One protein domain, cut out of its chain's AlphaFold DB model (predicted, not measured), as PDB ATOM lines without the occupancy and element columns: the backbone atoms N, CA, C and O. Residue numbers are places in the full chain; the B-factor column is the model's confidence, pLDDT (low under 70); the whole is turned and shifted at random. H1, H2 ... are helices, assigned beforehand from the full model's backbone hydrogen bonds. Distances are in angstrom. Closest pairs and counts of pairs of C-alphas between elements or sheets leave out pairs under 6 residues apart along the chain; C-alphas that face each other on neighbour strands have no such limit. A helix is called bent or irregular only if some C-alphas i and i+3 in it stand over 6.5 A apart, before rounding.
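Overview. This is residues 25 to 68 of the 96 residues of the protein "Urea amidolyase" of Aliiroseovarius sp (UniProt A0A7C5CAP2). The printed part makes a wide, open loop, with an arm leading off from it: H1, the long link of residues 32 to 45 and H2 form the loop, which comes back near its start where Leu 52 of H2 nears Ala 25 of H1. Past H2 the backbone leads away to H3, and residues 57 to 68, of which 57 to 64 belong to H3, stick out. You have 44 residues here, with three named helices in the order H1, H2, H3 and no named strand; the class is all helix. The whole is flat, spanning 34 by 30 by 12 A, and only just loose, close to extended, with a radius of gyration of the C-alphas of 13.6 A.

Arrangement. Start at H1, residues 25 to 31, and look from there to H2, residues 46 to 52: they are close but not clearly touching, and their closest C-alphas, those of Ala 25 and Leu 52, are 6.8 A apart. Their lines are only just about perpendicular, at 72 degrees. H3, residues 56 to 64, is apart from both. In H2 and H3 every O i to N i+4 pair is within hydrogen-bond range; in H1 2 of 3 are.

Along the chain. Find C-alpha 25 at (100.301, 134.112, 130.558); from there H1 runs 11.4 A to C-alpha 31. It is irregular: C-alphas 25 and 28 are 7.1 A apart. H2 covers 9.9 A from C-alpha 46 at (101.985, 126.573, 119.477) to C-alpha 52. H3 runs 12.2 A from C-alpha 56 to C-alpha 64 at (87.011, 136.010, 142.838).

Size, cuts and confidence. Look to the C-alphas of Met 43 and Glu 68 for the two farthest apart, 37.7 A. The link from H1 to H2 is long, with 14 residues; that from H2 to H3 is tight, with 3. The printed part has no cut. Its mean pLDDT is 88.9, and no printed residue is under 70.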
ATOM      1  N   ALA A  25     100.436 134.847 129.301       89.12
ATOM      2  CA  ALA A  25     100.301 134.112 130.558       89.12
ATOM      3  C   ALA A  25     101.533 134.221 131.484       89.12
ATOM      4  O   ALA A  25     101.380 134.138 132.702       89.12
ATOM      5  N   ASP A  26     102.733 134.451 130.937       90.56
ATOM      6  CA  ASP A  26     103.976 134.562 131.713       90.56
ATOM      7  C   ASP A  26     104.417 136.013 131.956       90.56
ATOM      8  O   ASP A  26     105.296 136.259 132.787       90.56
ATOM      9  N   LEU A  27     103.793 136.999 131.298       89.56
ATOM     10  CA  LEU A  27     104.125 138.415 131.498       89.56
ATOM     11  C   LEU A  27     104.028 138.869 132.968       89.56
ATOM     12  O   LEU A  27     104.938 139.579 133.398       89.56
ATOM     13  N   PRO A  28     103.031 138.444 133.778       88.06
ATOM     14  CA  PRO A  28     102.984 138.808 135.195       88.06
ATOM     15  C   PRO A  28     104.202 138.315 135.983       88.06
ATOM     16  O   PRO A  28     104.666 139.008 136.883       88.06
ATOM     17  N   ARG A  29     104.762 137.150 135.631       89.81
ATOM     18  CA  ARG A  29     105.947 136.590 136.307       89.81
ATOM     19  C   ARG A  29     107.182 137.442 136.047       89.81
ATOM     20  O   ARG A  29     107.997 137.615 136.942       89.81
ATOM     21  N   ILE A  30     107.300 137.982 134.835       90.31
ATOM     22  CA  ILE A  30     108.388 138.890 134.459       90.31
ATOM     23  C   ILE A  30     108.182 140.260 135.106       90.31
ATOM     24  O   ILE A  30     109.130 140.826 135.637       90.31
ATOM     25  N   ALA A  31     106.953 140.781 135.094       88.69
ATOM     26  CA  ALA A  31     106.629 142.088 135.664       88.69
ATOM     27  C   ALA A  31     106.828 142.151 137.189       88.69
ATOM     28  O   ALA A  31     107.138 143.212 137.713       88.69
ATOM     29  N   GLN A  32     106.655 141.023 137.886       90.88
ATOM     30  CA  GLN A  32     106.814 140.906 139.341       90.88
ATOM     31  C   GLN A  32     108.194 140.366 139.761       90.88
ATOM     32  O   GLN A  32     108.418 140.091 140.940       90.88
ATOM     33  N   ALA A  33     109.124 140.167 138.821       91.12
ATOM     34  CA  ALA A  33     110.464 139.688 139.142       91.12
ATOM     35  C   ALA A  33     111.300 140.812 139.789       91.12
ATOM     36  O   ALA A  33     111.381 141.904 139.220       91.12
ATOM     37  N   PRO A  34     111.958 140.576 140.941       88.06
ATOM     38  CA  PRO A  34     112.799 141.593 141.562       88.06
ATOM     39  C   PRO A  34     114.052 141.879 140.717       88.06
ATOM     40  O   PRO A  34     114.499 141.017 139.948       88.06
ATOM     41  N   PRO A  35     114.678 143.059 140.878       87.44
ATOM     42  CA  PRO A  35     115.970 143.343 140.266       87.44
ATOM     43  C   PRO A  35     116.997 142.246 140.583       87.44
ATOM     44  O   PRO A  35     117.156 141.834 141.729       87.44
ATOM     45  N   GLY A  36     117.692 141.755 139.554       88.19
ATOM     46  CA  GLY A  36     118.671 140.671 139.693       88.19
ATOM     47  C   GLY A  36     118.084 139.254 139.713       88.19
ATOM     48  O   GLY A  36     118.852 138.294 139.789       88.19
ATOM     49  N   ALA A  37     116.761 139.087 139.600       90.44
ATOM     50  CA  ALA A  37     116.152 137.770 139.435       90.44
ATOM     51  C   ALA A  37     116.688 137.049 138.188       90.44
ATOM     52  O   ALA A  37     116.789 137.624 137.101       90.44
ATOM     53  N   GLN A  38     116.995 135.761 138.337       91.56
ATOM     54  CA  GLN A  38     117.396 134.922 137.212       91.56
ATOM     55  C   GLN A  38     116.156 134.429 136.462       91.56
ATOM     56  O   GLN A  38     115.340 133.688 137.010       91.56
ATOM     57  N   LEU A  39     116.037 134.822 135.195       89.94
ATOM     58  CA  LEU A  39     114.976 134.375 134.296       89.94
ATOM     59  C   LEU A  39     115.531 133.343 133.315       89.94
ATOM     60  O   LEU A  39     116.525 133.595 132.635       89.94
ATOM     61  N   HIS A  40     114.861 132.196 133.225       92.31
ATOM     62  CA  HIS A  40     115.156 131.154 132.247       92.31
ATOM     63  C   HIS A  40     114.005 131.094 131.247       92.31
ATOM     64  O   HIS A  40     112.846 130.985 131.644       92.31
ATOM     65  N   PHE A  41     114.332 131.187 129.960       91.38
ATOM     66  CA  PHE A  41     113.351 131.098 128.884       91.38
ATOM     67  C   PHE A  41     113.349 129.694 128.300       91.38
ATOM     68  O   PHE A  41     114.402 129.146 127.975       91.38
ATOM     69  N   GLU A  42     112.153 129.151 128.133       93.50
ATOM     70  CA  GLU A  42     111.911 127.901 127.430       93.50
ATOM     71  C   GLU A  42     111.192 128.201 126.116       93.50
ATOM     72  O   GLU A  42     110.329 129.080 126.047       93.50
ATOM     73  N   MET A  43     111.585 127.495 125.057       94.00
ATOM     74  CA  MET A  43     110.888 127.580 123.783       94.00
ATOM     75  C   MET A  43     109.714 126.619 123.784       94.00
ATOM     76  O   MET A  43     109.894 125.436 124.046       94.00
ATOM     77  N   LEU A  44     108.537 127.145 123.459       93.69
ATOM     78  CA  LEU A  44     107.287 126.402 123.467       93.69
ATOM     79  C   LEU A  44     106.761 126.204 122.047       93.69
ATOM     80  O   LEU A  44     106.974 127.047 121.167       93.69
ATOM     81  N   SER A  45     106.036 125.107 121.847       94.62
ATOM     82  CA  SER A  45     105.218 124.900 120.656       94.62
ATOM     83  C   SER A  45     103.954 125.770 120.689       94.62
ATOM     84  O   SER A  45     103.561 126.317 121.725       94.62
ATOM     85  N   TRP A  46     103.277 125.885 119.545       91.44
ATOM     86  CA  TRP A  46     101.985 126.573 119.477       91.44
ATOM     87  C   TRP A  46     100.918 125.869 120.319       91.44
ATOM     88  O   TRP A  46     100.155 126.528 121.016       91.44
ATOM     89  N   GLU A  47     100.905 124.535 120.325       94.50
ATOM     90  CA  GLU A  47      99.969 123.742 121.125       94.50
ATOM     91  C   GLU A  47     100.204 123.923 122.632       94.50
ATOM     92  O   GLU A  47      99.263 123.917 123.426       94.50
ATOM     93  N   GLU A  48     101.457 124.085 123.057       93.38
ATOM     94  CA  GLU A  48     101.797 124.422 124.441       93.38
ATOM     95  C   GLU A  48     101.322 125.824 124.814       93.38
ATOM     96  O   GLU A  48     100.691 125.986 125.860       93.38
ATOM     97  N   ALA A  49     101.551 126.808 123.942       90.25
ATOM     98  CA  ALA A  49     101.091 128.176 124.149       90.25
ATOM     99  C   ALA A  49      99.557 128.258 124.266       90.25
ATOM    100  O   ALA A  49      99.051 128.891 125.195       90.25
ATOM    101  N   ASP A  50      98.823 127.561 123.395       92.06
ATOM    102  CA  ASP A  50      97.356 127.514 123.422       92.06
ATOM    103  C   ASP A  50      96.821 126.848 124.694       92.06
ATOM    104  O   ASP A  50      95.856 127.322 125.290       92.06
ATOM    105  N   ARG A  51      97.465 125.774 125.169       92.56
ATOM    106  CA  ARG A  51      97.072 125.120 126.431       92.56
ATOM    107  C   ARG A  51      97.306 126.002 127.656       92.56
ATOM    108  O   ARG A  51      96.571 125.888 128.635       92.56
ATOM    109  N   LEU A  52      98.344 126.837 127.628       90.75
ATOM    110  CA  LEU A  52      98.671 127.762 128.716       90.75
ATOM    111  C   LEU A  52      97.813 129.028 128.691       90.75
ATOM    112  O   LEU A  52      97.704 129.714 129.712       90.75
ATOM    113  N   TRP A  53      97.194 129.336 127.551       89.31
ATOM    114  CA  TRP A  53      96.332 130.493 127.410       89.31
ATOM    115  C   TRP A  53      95.154 130.439 128.386       89.31
ATOM    116  O   TRP A  53      94.419 129.456 128.493       89.31
ATOM    117  N   ARG A  54      94.940 131.550 129.090       84.38
ATOM    118  CA  ARG A  54      93.777 131.768 129.949       84.38
ATOM    119  C   ARG A  54      93.166 133.104 129.579       84.38
ATOM    120  O   ARG A  54      93.854 134.119 129.589       84.38
ATOM    121  N   ALA A  55      91.870 133.102 129.283       85.62
ATOM    122  CA  ALA A  55      91.140 134.347 129.115       85.62
ATOM    123  C   ALA A  55      91.154 135.141 130.430       85.62
ATOM    124  O   ALA A  55      91.009 134.563 131.512       85.62
ATOM    125  N   GLU A  56      91.272 136.462 130.328       82.94
ATOM    126  CA  GLU A  56      91.285 137.378 131.472       82.94
ATOM    127  C   GLU A  56      90.072 137.172 132.391       82.94
ATOM    128  O   GLU A  56      90.228 137.010 133.601       82.94
ATOM    129  N   SER A  57      88.872 137.028 131.820       85.75
ATOM    130  CA  SER A  57      87.653 136.741 132.583       85.75
ATOM    131  C   SER A  57      87.746 135.443 133.394       85.75
ATOM    132  O   SER A  57      87.208 135.360 134.496       85.75
ATOM    133  N   GLY A  58      88.448 134.429 132.878       86.88
ATOM    134  CA  GLY A  58      88.674 133.168 133.585       86.88
ATOM    135  C   GLY A  58      89.642 133.317 134.760       86.88
ATOM    136  O   GLY A  58      89.429 132.713 135.809       86.88
ATOM    137  N   LEU A  59      90.674 134.155 134.610       85.44
ATOM    138  CA  LEU A  59      91.598 134.495 135.696       85.44
ATOM    139  C   LEU A  59      90.882 135.271 136.807       85.44
ATOM    140  O   LEU A  59      90.968 134.885 137.970       85.44
ATOM    141  N   ILE A  60      90.127 136.312 136.445       86.38
ATOM    142  CA  ILE A  60      89.350 137.122 137.394       86.38
ATOM    143  C   ILE A  60      88.332 136.251 138.131       86.38
ATOM    144  O   ILE A  60      88.249 136.313 139.355       86.38
ATOM    145  N   GLY A  61      87.604 135.386 137.418       89.12
ATOM    146  CA  GLY A  61      86.647 134.466 138.033       89.12
ATOM    147  C   GLY A  61      87.295 133.503 139.034       89.12
ATOM    148  O   GLY A  61      86.753 133.286 140.117       89.12
ATOM    149  N   ALA A  62      88.475 132.963 138.714       87.88
ATOM    150  CA  ALA A  62      89.217 132.074 139.609       87.88
ATOM    151  C   ALA A  62      89.785 132.789 140.850       87.88
ATOM    152  O   ALA A  62      89.916 132.174 141.906       87.88
ATOM    153  N   LEU A  63      90.139 134.072 140.735       84.94
ATOM    154  CA  LEU A  63      90.550 134.887 141.880       84.94
ATOM    155  C   LEU A  63      89.349 135.245 142.757       84.94
ATOM    156  O   LEU A  63      89.413 135.097 143.973       84.94
ATOM    157  N   ALA A  64      88.237 135.649 142.139       86.19
ATOM    158  CA  ALA A  64      87.011 136.010 142.838       86.19
ATOM    159  C   ALA A  64      86.434 134.838 143.643       86.19
ATOM    160  O   ALA A  64      85.983 135.037 144.765       86.19
ATOM    161  N   SER A  65      86.506 133.605 143.127       85.56
ATOM    162  CA  SER A  65      86.038 132.418 143.857       85.56
ATOM    163  C   SER A  65      86.858 132.088 145.109       85.56
ATOM    164  O   SER A  65      86.403 131.320 145.953       85.56
ATOM    165  N   ARG A  66      88.063 132.655 145.233       84.38
ATOM    166  CA  ARG A  66      88.965 132.488 146.380       84.38
ATOM    167  C   ARG A  66      88.956 133.684 147.327       84.38
ATOM    168  O   ARG A  66      89.619 133.623 148.359       84.38
ATOM    169  N   ALA A  67      88.270 134.764 146.967       81.56
ATOM    170  CA  ALA A  67      88.141 135.933 147.813       81.56
ATOM    171  C   ALA A  67      87.036 135.684 148.845       81.56
ATOM    172  O   ALA A  67      85.886 135.429 148.489       81.56
ATOM    173  N   GLU A  68      87.381 135.766 150.126       75.56
ATOM    174  CA  GLU A  68      86.387 135.816 151.192       75.56
ATOM    175  C   GLU A  68      85.975 137.275 151.441       75.56
ATOM    176  O   GLU A  68      86.839 138.158 151.497       75.56
TER     177      GLU A  68